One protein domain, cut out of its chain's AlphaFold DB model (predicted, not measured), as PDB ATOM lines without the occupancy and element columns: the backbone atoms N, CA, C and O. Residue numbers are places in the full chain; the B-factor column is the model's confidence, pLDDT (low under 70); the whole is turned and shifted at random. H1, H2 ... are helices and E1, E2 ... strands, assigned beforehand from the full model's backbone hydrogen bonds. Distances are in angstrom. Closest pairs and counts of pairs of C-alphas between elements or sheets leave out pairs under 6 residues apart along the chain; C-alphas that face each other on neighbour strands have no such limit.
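What this domain is: This is residues 32 to 116 of the 137 residues of an uncharacterized protein of Hallerella succinigenes (UniProt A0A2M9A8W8). The model is one curved, twisted wall of five antiparallel strands, with the short helix H1 packed on one face by its E4 and E5 side. The leading stretch, residues 32 to 44, with no named element, lies over that same face on the E1 side, and the other face is bare. The printed part has 85 residues, with five named strands and then one named helix, in the chain order E1 E2 E3 E4 E5 H1; the sheet has the same strand order and is antiparallel throughout. The class is mostly strand, and the whole is compact and rounded, with a radius of gyration of the C-alphas of 12.3 A and spans of 35 by 25 by 17 A.

Where its parts are: E1, residues 45 to 54, begins with C-alpha 45 at (332.292, 321.537, 218.825) and is 23.1 A long from first to last C-alpha. E2, residues 57 to 65, is 22.8 A long and bends by 51 degrees at residue 62. E3, residues 72 to 78, is 19.3 A long. E4, residues 81 to 89, is 24.8 A long and begins with C-alpha 81 at (337.708, 328.344, 240.215). E5, residues 92 to 98, is 16.8 A long. H1, residues 109 to 114, is 8.7 A long and ends with C-alpha 114 at (352.468, 325.027, 238.177).

How they stand to each other: The sheet is a meander, each strand the antiparallel neighbour of the one before, with E1 and E5 as edge strands. From edge to edge the strands' lines turn by 69 degrees, and the way across the sheet turns by 42 degrees. In the hairpin E1 and E2, N 50 and O 61 are within hydrogen-bond range at 2.8 A. In the hairpin E2 and E3, N 62 and O 75 are within range at 2.9 A. In the hairpin E3 and E4, N 74 and O 86 are within range at 2.8 A. In the hairpin E4 and E5, N 87 and O 95 are within range at 2.8 A. E1 and E5 are apart. H1 is on the sheet; its closest C-alphas to E5 are those of Cys 98 and Cys 112, 5.5 A apart, and to E4 those of Ala 84 and Cys 112, 7.0 A apart. In H1 every O i to N i+4 pair is within hydrogen-bond range.

The domain as a whole: The two C-alphas farthest apart are those of Ala 32 and Ser 104, at 36.0 A. The printed part has no cut and no long link. The mean pLDDT of the printed part is 79.5, and residues 100 to 107 and 115 to 116 are under 70.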
ATOM      1  N   ALA A  32     334.360 309.361 226.138       81.00
ATOM      2  CA  ALA A  32     335.794 309.082 226.201       81.00
ATOM      3  C   ALA A  32     336.638 310.338 225.921       81.00
ATOM      4  O   ALA A  32     337.623 310.581 226.616       81.00
ATOM      5  N   ASP A  33     336.210 311.169 224.964       80.56
ATOM      6  CA  ASP A  33     336.883 312.423 224.619       80.56
ATOM      7  C   ASP A  33     336.759 313.450 225.760       80.56
ATOM      8  O   ASP A  33     337.606 314.330 225.872       80.56
ATOM      9  N   LYS A  34     335.725 313.360 226.613       85.56
ATOM     10  CA  LYS A  34     335.544 314.245 227.779       85.56
ATOM     11  C   LYS A  34     336.455 313.888 228.948       85.56
ATOM     12  O   LYS A  34     336.869 314.778 229.672       85.56
ATOM     13  N   ASN A  35     336.772 312.611 229.143       85.00
ATOM     14  CA  ASN A  35     337.576 312.160 230.287       85.00
ATOM     15  C   ASN A  35     339.093 312.171 230.016       85.00
ATOM     16  O   ASN A  35     339.888 311.762 230.864       85.00
ATOM     17  N   GLY A  36     339.498 312.598 228.818       83.56
ATOM     18  CA  GLY A  36     340.890 312.715 228.403       83.56
ATOM     19  C   GLY A  36     341.447 314.140 228.501       83.56
ATOM     20  O   GLY A  36     340.719 315.086 228.815       83.56
ATOM     21  N   PRO A  37     342.747 314.318 228.206       81.38
ATOM     22  CA  PRO A  37     343.322 315.642 228.008       81.38
ATOM     23  C   PRO A  37     342.681 316.343 226.801       81.38
ATOM     24  O   PRO A  37     342.111 315.711 225.912       81.38
ATOM     25  N   VAL A  38     342.800 317.670 226.763       83.81
ATOM     26  CA  VAL A  38     342.203 318.505 225.715       83.81
ATOM     27  C   VAL A  38     342.818 318.176 224.349       83.81
ATOM     28  O   VAL A  38     343.972 318.508 224.087       83.81
ATOM     29  N   ASP A  39     342.025 317.575 223.460       84.25
ATOM     30  CA  ASP A  39     342.413 317.248 222.085       84.25
ATOM     31  C   ASP A  39     341.288 317.606 221.099       84.25
ATOM     32  O   ASP A  39     340.112 317.355 221.344       84.25
ATOM     33  N   CYS A  40     341.660 318.207 219.968       83.44
ATOM     34  CA  CYS A  40     340.768 318.650 218.901       83.44
ATOM     35  C   CYS A  40     341.067 318.008 217.535       83.44
ATOM     36  O   CYS A  40     340.556 318.513 216.530       83.44
ATOM     37  N   VAL A  41     341.880 316.945 217.449       80.38
ATOM     38  CA  VAL A  41     342.345 316.341 216.177       80.38
ATOM     39  C   VAL A  41     341.206 316.043 215.188       80.38
ATOM     40  O   VAL A  41     341.378 316.285 213.993       80.38
ATOM     41  N   ASP A  42     340.006 315.690 215.661       77.69
ATOM     42  CA  ASP A  42     338.830 315.475 214.798       77.69
ATOM     43  C   ASP A  42     337.533 316.147 215.265       77.69
ATOM     44  O   ASP A  42     336.472 315.905 214.693       77.69
ATOM     45  N   LEU A  43     337.593 317.036 216.255       78.81
ATOM     46  CA  LEU A  43     336.406 317.646 216.853       78.81
ATOM     47  C   LEU A  43     336.070 319.013 216.240       78.81
ATOM     48  O   LEU A  43     336.941 319.847 215.986       78.81
ATOM     49  N   HIS A  44     334.776 319.278 216.042       85.25
ATOM     50  CA  HIS A  44     334.269 320.610 215.698       85.25
ATOM     51  C   HIS A  44     333.044 320.937 216.550       85.25
ATOM     52  O   HIS A  44     331.897 320.813 216.126       85.25
ATOM     53  N   VAL A  45     333.306 321.362 217.784       83.75
ATOM     54  CA  VAL A  45     332.292 321.537 218.825       83.75
ATOM     55  C   VAL A  45     332.432 322.926 219.438       83.75
ATOM     56  O   VAL A  45     333.531 323.375 219.757       83.75
ATOM     57  N   ARG A  46     331.315 323.650 219.581       83.00
ATOM     58  CA  ARG A  46     331.334 325.005 220.159       83.00
ATOM     59  C   ARG A  46     331.390 325.026 221.685       83.00
ATOM     60  O   ARG A  46     331.964 325.957 222.234       83.00
ATOM     61  N   ASN A  47     330.808 324.007 222.308       85.94
ATOM     62  CA  ASN A  47     330.719 323.825 223.752       85.94
ATOM     63  C   ASN A  47     331.341 322.469 224.096       85.94
ATOM     64  O   ASN A  47     330.632 321.523 224.422       85.94
ATOM     65  N   ALA A  48     332.644 322.346 223.867       87.62
ATOM     66  CA  ALA A  48     333.401 321.170 224.252       87.62
ATOM     67  C   ALA A  48     333.738 321.252 225.743       87.62
ATOM     68  O   ALA A  48     334.013 322.345 226.258       87.62
ATOM     69  N   GLU A  49     333.706 320.106 226.409       91.19
ATOM     70  CA  GLU A  49     333.970 319.982 227.838       91.19
ATOM     71  C   GLU A  49     334.948 318.842 228.105       91.19
ATOM     72  O   GLU A  49     334.848 317.780 227.499       91.19
ATOM     73  N   TRP A  50     335.902 319.057 229.002       90.81
ATOM     74  CA  TRP A  50     336.811 318.015 229.460       90.81
ATOM     75  C   TRP A  50     336.869 318.001 230.976       90.81
ATOM     76  O   TRP A  50     336.849 319.051 231.616       90.81
ATOM     77  N   HIS A  51     336.982 316.804 231.527       91.25
ATOM     78  CA  HIS A  51     337.067 316.517 232.944       91.25
ATOM     79  C   HIS A  51     338.214 315.532 233.133       91.25
ATOM     80  O   HIS A  51     338.087 314.350 232.824       91.25
ATOM     81  N   PHE A  52     339.351 316.010 233.619       87.75
ATOM     82  CA  PHE A  52     340.514 315.154 233.841       87.75
ATOM     83  C   PHE A  52     341.235 315.539 235.124       87.75
ATOM     84  O   PHE A  52     341.057 316.627 235.669       87.75
ATOM     85  N   ILE A  53     342.048 314.616 235.626       85.06
ATOM     86  CA  ILE A  53     342.895 314.845 236.791       85.06
ATOM     87  C   ILE A  53     344.330 314.969 236.292       85.06
ATOM     88  O   ILE A  53     344.845 314.040 235.672       85.06
ATOM     89  N   ASP A  54     344.976 316.095 236.586       81.06
ATOM     90  CA  ASP A  54     346.411 316.284 236.371       81.06
ATOM     91  C   ASP A  54     347.072 316.605 237.712       81.06
ATOM     92  O   ASP A  54     346.606 317.465 238.460       81.06
ATOM     93  N   ARG A  55     348.134 315.866 238.058       80.62
ATOM     94  CA  ARG A  55     348.902 316.040 239.310       80.62
ATOM     95  C   ARG A  55     348.050 316.072 240.593       80.62
ATOM     96  O   ARG A  55     348.385 316.770 241.545       80.62
ATOM     97  N   GLY A  56     346.957 315.308 240.620       81.50
ATOM     98  CA  GLY A  56     346.043 315.224 241.767       81.50
ATOM     99  C   GLY A  56     345.011 316.352 241.859       81.50
ATOM    100  O   GLY A  56     344.184 316.321 242.763       81.50
ATOM    101  N   VAL A  57     345.012 317.305 240.922       80.88
ATOM    102  CA  VAL A  57     344.015 318.377 240.827       80.88
ATOM    103  C   VAL A  57     343.000 318.019 239.747       80.88
ATOM    104  O   VAL A  57     343.367 317.612 238.642       80.88
ATOM    105  N   ARG A  58     341.710 318.164 240.063       86.31
ATOM    106  CA  ARG A  58     340.636 317.986 239.086       86.31
ATOM    107  C   ARG A  58     340.494 319.255 238.254       86.31
ATOM    108  O   ARG A  58     340.244 320.329 238.800       86.31
ATOM    109  N   PHE A  59     340.610 319.100 236.943       87.50
ATOM    110  CA  PHE A  59     340.380 320.159 235.978       87.50
ATOM    111  C   PHE A  59     339.070 319.939 235.241       87.50
ATOM    112  O   PHE A  59     338.846 318.883 234.648       87.50
ATOM    113  N   ASP A  60     338.246 320.979 235.235       90.75
ATOM    114  CA  ASP A  60     337.101 321.094 234.344       90.75
ATOM    115  C   ASP A  60     337.441 322.147 233.285       90.75
ATOM    116  O   ASP A  60     337.816 323.279 233.597       90.75
ATOM    117  N   VAL A  61     337.363 321.773 232.013       91.19
ATOM    118  CA  VAL A  61     337.759 322.630 230.897       91.19
ATOM    119  C   VAL A  61     336.579 322.822 229.978       91.19
ATOM    120  O   VAL A  61     335.993 321.855 229.515       91.19
ATOM    121  N   PHE A  62     336.273 324.071 229.652       91.62
ATOM    122  CA  PHE A  62     335.169 324.407 228.760       91.62
ATOM    123  C   PHE A  62     335.658 325.275 227.621       91.62
ATOM    124  O   PHE A  62     336.420 326.224 227.831       91.62
ATOM    125  N   GLY A  63     335.202 324.999 226.404       90.75
ATOM    126  CA  GLY A  63     335.672 325.794 225.287       90.75
ATOM    127  C   GLY A  63     335.121 325.465 223.920       90.75
ATOM    128  O   GLY A  63     334.234 324.643 223.725       90.75
ATOM    129  N   THR A  64     335.695 326.160 222.947       87.50
ATOM    130  CA  THR A  64     335.443 325.942 221.526       87.50
ATOM    131  C   THR A  64     336.573 325.111 220.951       87.50
ATOM    132  O   THR A  64     337.741 325.467 221.093       87.50
ATOM    133  N   CYS A  65     336.214 324.055 220.239       84.75
ATOM    134  CA  CYS A  65     337.132 323.143 219.593       84.75
ATOM    135  C   CYS A  65     336.855 323.123 218.090       84.75
ATOM    136  O   CYS A  65     335.718 322.948 217.647       84.75
ATOM    137  N   LYS A  66     337.898 323.340 217.293       84.25
ATOM    138  CA  LYS A  66     337.846 323.206 215.836       84.25
ATOM    139  C   LYS A  66     338.981 322.303 215.401       84.25
ATOM    140  O   LYS A  66     340.091 322.494 215.892       84.25
ATOM    141  N   LYS A  67     338.697 321.423 214.439       81.31
ATOM    142  CA  LYS A  67     339.606 320.394 213.924       81.31
ATOM    143  C   LYS A  67     341.065 320.865 213.876       81.31
ATOM    144  O   LYS A  67     341.354 321.854 213.192       81.31
ATOM    145  N   GLY A  68     341.939 320.165 214.605       73.31
ATOM    146  CA  GLY A  68     343.370 320.476 214.747       73.31
ATOM    147  C   GLY A  68     343.632 321.832 215.406       73.31
ATOM    148  O   GLY A  68     344.305 322.680 214.822       73.31
ATOM    149  N   MET A  69     342.943 322.112 216.523       78.00
ATOM    150  CA  MET A  69     343.058 323.342 217.329       78.00
ATOM    151  C   MET A  69     343.116 324.648 216.510       78.00
ATOM    152  O   MET A  69     343.726 325.641 216.921       78.00
ATOM    153  N   ARG A  70     342.492 324.688 215.320       77.06
ATOM    154  CA  ARG A  70     342.651 325.811 214.377       77.06
ATOM    155  C   ARG A  70     342.222 327.131 215.003       77.06
ATOM    156  O   ARG A  70     342.860 328.150 214.762       77.06
ATOM    157  N   HIS A  71     341.168 327.082 215.817       79.00
ATOM    158  CA  HIS A  71     340.700 328.181 216.656       79.00
ATOM    159  C   HIS A  71     340.148 327.625 217.974       79.00
ATOM    160  O   HIS A  71     338.930 327.542 218.147       79.00
ATOM    161  N   GLY A  72     341.049 327.210 218.864       81.12
ATOM    162  CA  GLY A  72     340.702 326.736 220.201       81.12
ATOM    163  C   GLY A  72     340.583 327.894 221.190       81.12
ATOM    164  O   GLY A  72     341.417 328.802 221.177       81.12
ATOM    165  N   ASN A  73     339.562 327.893 222.040       88.06
ATOM    166  CA  ASN A  73     339.474 328.813 223.177       88.06
ATOM    167  C   ASN A  73     338.914 328.055 224.371       88.06
ATOM    168  O   ASN A  73     337.752 327.656 224.329       88.06
ATOM    169  N   PHE A  74     339.740 327.871 225.393       89.81
ATOM    170  CA  PHE A  74     339.467 327.007 226.529       89.81
ATOM    171  C   PHE A  74     339.634 327.773 227.831       89.81
ATOM    172  O   PHE A  74     340.579 328.543 228.003       89.81
ATOM    173  N   ARG A  75     338.706 327.544 228.751       89.69
ATOM    174  CA  ARG A  75     338.716 328.065 230.113       89.69
ATOM    175  C   ARG A  75     338.915 326.876 231.032       89.69
ATOM    176  O   ARG A  75     338.122 325.941 230.987       89.69
ATOM    177  N   PHE A  76     339.986 326.912 231.806       89.19
ATOM    178  CA  PHE A  76     340.353 325.882 232.760       89.19
ATOM    179  C   PHE A  76     339.857 326.298 234.132       89.19
ATOM    180  O   PHE A  76     340.085 327.434 234.562       89.19
ATOM    181  N   PHE A  77     339.226 325.358 234.818       88.25
ATOM    182  CA  PHE A  77     338.774 325.486 236.188       88.25
ATOM    183  C   PHE A  77     339.445 324.408 237.030       88.25
ATOM    184  O   PHE A  77     339.513 323.260 236.601       88.25
ATOM    185  N   ALA A  78     339.929 324.778 238.209       85.75
ATOM    186  CA  ALA A  78     340.394 323.849 239.233       85.75
ATOM    187  C   ALA A  78     339.530 324.058 240.477       85.75
ATOM    188  O   ALA A  78     339.343 325.202 240.897       85.75
ATOM    189  N   ASP A  79     338.946 322.984 241.010       81.44
ATOM    190  CA  ASP A  79     338.032 323.027 242.165       81.44
ATOM    191  C   ASP A  79     336.916 324.092 242.031       81.44
ATOM    192  O   ASP A  79     336.529 324.757 242.989       81.44
ATOM    193  N   GLY A  80     336.411 324.293 240.806       82.00
ATOM    194  CA  GLY A  80     335.364 325.275 240.494       82.00
ATOM    195  C   GLY A  80     335.841 326.723 240.287       82.00
ATOM    196  O   GLY A  80     335.030 327.585 239.944       82.00
ATOM    197  N   HIS A  81     337.135 327.011 240.427       83.00
ATOM    198  CA  HIS A  81     337.708 328.344 240.215       83.00
ATOM    199  C   HIS A  81     338.403 328.455 238.854       83.00
ATOM    200  O   HIS A  81     339.207 327.597 238.506       83.00
ATOM    201  N   GLU A  82     338.135 329.521 238.085       84.44
ATOM    202  CA  GLU A  82     338.833 329.767 236.812       84.44
ATOM    203  C   GLU A  82     340.315 330.055 237.075       84.44
ATOM    204  O   GLU A  82     340.662 331.035 237.734       84.44
ATOM    205  N   VAL A  83     341.184 329.211 236.527       84.94
ATOM    206  CA  VAL A  83     342.635 329.279 236.741       84.94
ATOM    207  C   VAL A  83     343.379 329.794 235.521       84.94
ATOM    208  O   VAL A  83     344.364 330.526 235.650       84.94
ATOM    209  N   ALA A  84     342.895 329.460 234.325       85.94
ATOM    210  CA  ALA A  84     343.525 329.860 233.080       85.94
ATOM    211  C   ALA A  84     342.513 329.982 231.942       85.94
ATOM    212  O   ALA A  84     341.550 329.225 231.848       85.94
ATOM    213  N   VAL A  85     342.781 330.896 231.015       87.00
ATOM    214  CA  VAL A  85     342.120 330.940 229.709       87.00
ATOM    215  C   VAL A  85     343.185 330.822 228.632       87.00
ATOM    216  O   VAL A  85     344.055 331.689 228.526       87.00
ATOM    217  N   VAL A  86     343.108 329.766 227.826       85.62
ATOM    218  CA  VAL A  86     344.078 329.464 226.772       85.62
ATOM    219  C   VAL A  86     343.410 329.536 225.409       85.62
ATOM    220  O   VAL A  86     342.364 328.939 225.161       85.62
ATOM    221  N   LYS A  87     344.038 330.270 224.495       85.44
ATOM    222  CA  LYS A  87     343.645 330.354 223.095       85.44
ATOM    223  C   LYS A  87     344.695 329.672 222.233       85.44
ATOM    224  O   LYS A  87     345.852 330.099 222.219       85.44
ATOM    225  N   TYR A  88     344.251 328.700 221.450       81.06
ATOM    226  CA  TYR A  88     345.060 328.015 220.453       81.06
ATOM    227  C   TYR A  88     344.736 328.511 219.043       81.06
ATOM    228  O   TYR A  88     343.596 328.868 218.718       81.06
ATOM    229  N   SER A  89     345.751 328.516 218.187       79.44
ATOM    230  CA  SER A  89     345.609 328.684 216.745       79.44
ATOM    231  C   SER A  89     346.580 327.748 216.048       79.44
ATOM    232  O   SER A  89     347.782 327.866 216.259       79.44
ATOM    233  N   LYS A  90     346.068 326.875 215.173       80.00
ATOM    234  CA  LYS A  90     346.868 325.877 214.435       80.00
ATOM    235  C   LYS A  90     347.774 325.062 215.377       80.00
ATOM    236  O   LYS A  90     348.991 325.083 215.226       80.00
ATOM    237  N   ASP A  91     347.178 324.456 216.402       70.62
ATOM    238  CA  ASP A  91     347.876 323.616 217.398       70.62
ATOM    239  C   ASP A  91     348.934 324.335 218.254       70.62
ATOM    240  O   ASP A  91     349.618 323.713 219.055       70.62
ATOM    241  N   SER A  92     349.043 325.662 218.140       70.06
ATOM    242  CA  SER A  92     349.973 326.471 218.930       70.06
ATOM    243  C   SER A  92     349.231 327.348 219.931       70.06
ATOM    244  O   SER A  92     348.211 327.959 219.596       70.06
ATOM    245  N   GLU A  93     349.759 327.448 221.149       72.25
ATOM    246  CA  GLU A  93     349.300 328.413 222.150       72.25
ATOM    247  C   GLU A  93     349.612 329.831 221.676       72.25
ATOM    248  O   GLU A  93     350.763 330.187 221.439       72.25
ATOM    249  N   VAL A  94     348.580 330.663 221.527       74.38
ATOM    250  CA  VAL A  94     348.744 332.062 221.087       74.38
ATOM    251  C   VAL A  94     348.442 333.040 222.208       74.38
ATOM    252  O   VAL A  94     348.901 334.182 222.190       74.38
ATOM    253  N   LYS A  95     347.643 332.627 223.193       74.75
ATOM    254  CA  LYS A  95     347.340 333.469 224.345       74.75
ATOM    255  C   LYS A  95     347.026 332.621 225.556       74.75
ATOM    256  O   LYS A  95     346.109 331.814 225.503       74.75
ATOM    257  N   VAL A  96     347.712 332.902 226.651       78.00
ATOM    258  CA  VAL A  96     347.412 332.358 227.972       78.00
ATOM    259  C   VAL A  96     347.101 333.544 228.873       78.00
ATOM    260  O   VAL A  96     347.864 334.505 228.944       78.00
ATOM    261  N   LYS A  97     345.941 333.521 229.521       78.44
ATOM    262  CA  LYS A  97     345.630 334.401 230.645       78.44
ATOM    263  C   LYS A  97     345.606 333.535 231.887       78.44
ATOM    264  O   LYS A  97     344.664 332.770 232.062       78.44
ATOM    265  N   CYS A  98     346.633 333.650 232.713       77.88
ATOM    266  CA  CYS A  98     346.646 332.994 234.005       77.88
ATOM    267  C   CYS A  98     345.905 333.873 235.014       77.88
ATOM    268  O   CYS A  98     346.290 335.022 235.212       77.88
ATOM    269  N   ALA A  99     344.842 333.359 235.628       71.75
ATOM    270  CA  ALA A  99     344.103 334.090 236.658       71.75
ATOM    271  C   ALA A  99     344.838 334.081 238.012       71.75
ATOM    272  O   ALA A  99     344.594 334.940 238.854       71.75
ATOM    273  N   ILE A 100     345.763 333.132 238.202       67.12
ATOM    274  CA  ILE A 100     346.494 332.924 239.461       67.12
ATOM    275  C   ILE A 100     347.846 333.651 239.478       67.12
ATOM    276  O   ILE A 100     348.309 334.084 240.534       67.12
ATOM    277  N   ALA A 101     348.474 333.860 238.317       59.53
ATOM    278  CA  ALA A 101     349.720 334.611 238.248       59.53
ATOM    279  C   ALA A 101     349.441 336.114 238.419       59.53
ATOM    280  O   ALA A 101     348.884 336.763 237.540       59.53
ATOM    281  N   LYS A 102     349.897 336.698 239.535       54.47
ATOM    282  CA  LYS A 102     349.864 338.157 239.784       54.47
ATOM    283  C   LYS A 102     350.732 338.976 238.812       54.47
ATOM    284  O   LYS A 102     350.747 340.200 238.900       54.47
ATOM    285  N   ASN A 103     351.459 338.322 237.905       50.25
ATOM    286  CA  ASN A 103     352.378 338.965 236.976       50.25
ATOM    287  C   ASN A 103     351.737 339.128 235.596       50.25
ATOM    288  O   ASN A 103     351.241 338.178 234.999       50.25
ATOM    289  N   SER A 104     351.812 340.344 235.056       52.59
ATOM    290  CA  SER A 104     351.294 340.742 233.741       52.59
ATOM    291  C   SER A 104     352.131 340.248 232.551       52.59
ATOM    292  O   SER A 104     351.975 340.761 231.441       52.59
ATOM    293  N   MET A 105     353.057 339.308 232.766       54.66
ATOM    294  CA  MET A 105     353.904 338.754 231.708       54.66
ATOM    295  C   MET A 105     353.207 337.577 231.009       54.66
ATOM    296  O   MET A 105     352.429 336.864 231.644       54.66
ATOM    297  N   PRO A 106     353.471 337.353 229.708       60.19
ATOM    298  CA  PRO A 106     352.997 336.160 229.020       60.19
ATOM    299  C   PRO A 106     353.681 334.924 229.618       60.19
ATOM    300  O   PRO A 106     354.840 334.650 229.326       60.19
ATOM    301  N   VAL A 107     352.959 334.199 230.469       68.56
ATOM    302  CA  VAL A 107     353.365 332.896 231.012       68.56
ATOM    303  C   VAL A 107     352.808 331.781 230.134       68.56
ATOM    304  O   VAL A 107     351.716 331.915 229.575       68.56
ATOM    305  N   SER A 108     353.545 330.680 229.998       73.69
ATOM    306  CA  SER A 108     353.024 329.488 229.307       73.69
ATOM    307  C   SER A 108     351.861 328.866 230.092       73.69
ATOM    308  O   SER A 108     351.720 329.096 231.299       73.69
ATOM    309  N   PHE A 109     351.017 328.060 229.440       71.38
ATOM    310  CA  PHE A 109     349.931 327.374 230.147       71.38
ATOM    311  C   PHE A 109     350.469 326.454 231.254       71.38
ATOM    312  O   PHE A 109     349.974 326.483 232.379       71.38
ATOM    313  N   GLN A 110     351.546 325.721 230.970       73.56
ATOM    314  CA  GLN A 110     352.191 324.829 231.935       73.56
ATOM    315  C   GLN A 110     352.738 325.584 233.156       73.56
ATOM    316  O   GLN A 110     352.604 325.123 234.290       73.56
ATOM    317  N   GLU A 111     353.307 326.770 232.942       73.31
ATOM    318  CA  GLU A 111     353.761 327.640 234.024       73.31
ATOM    319  C   GLU A 111     352.580 328.164 234.852       73.31
ATOM    320  O   GLU A 111     352.643 328.165 236.081       73.31
ATOM    321  N   CYS A 112     351.458 328.518 234.218       76.06
ATOM    322  CA  CYS A 112     350.239 328.881 234.940       76.06
ATOM    323  C   CYS A 112     349.740 327.739 235.836       76.06
ATOM    324  O   CYS A 112     349.486 327.967 237.017       76.06
ATOM    325  N   LEU A 113     349.679 326.511 235.306       74.19
ATOM    326  CA  LEU A 113     349.263 325.331 236.067       74.19
ATOM    327  C   LEU A 113     350.194 325.036 237.249       74.19
ATOM    328  O   LEU A 113     349.730 324.675 238.327       74.19
ATOM    329  N   SER A 114     351.504 325.243 237.090       73.19
ATOM    330  CA  SER A 114     352.468 325.027 238.177       73.19
ATOM    331  C   SER A 114     352.250 325.945 239.389       73.19
ATOM    332  O   SER A 114     352.589 325.564 240.506       73.19
ATOM    333  N   ASN A 115     351.625 327.111 239.185       67.94
ATOM    334  CA  ASN A 115     351.277 328.057 240.247       67.94
ATOM    335  C   ASN A 115     349.942 327.733 240.945       67.94
ATOM    336  O   ASN A 115     349.613 328.374 241.940       67.94
ATOM    337  N   ILE A 116     349.165 326.774 240.424       65.19
ATOM    338  CA  ILE A 116     347.892 326.333 241.019       65.19
ATOM    339  C   ILE A 116     348.145 325.460 242.234       65.19
ATOM    340  O   ILE A 116     347.334 325.476 243.152       65.19
TER     341      ILE A 116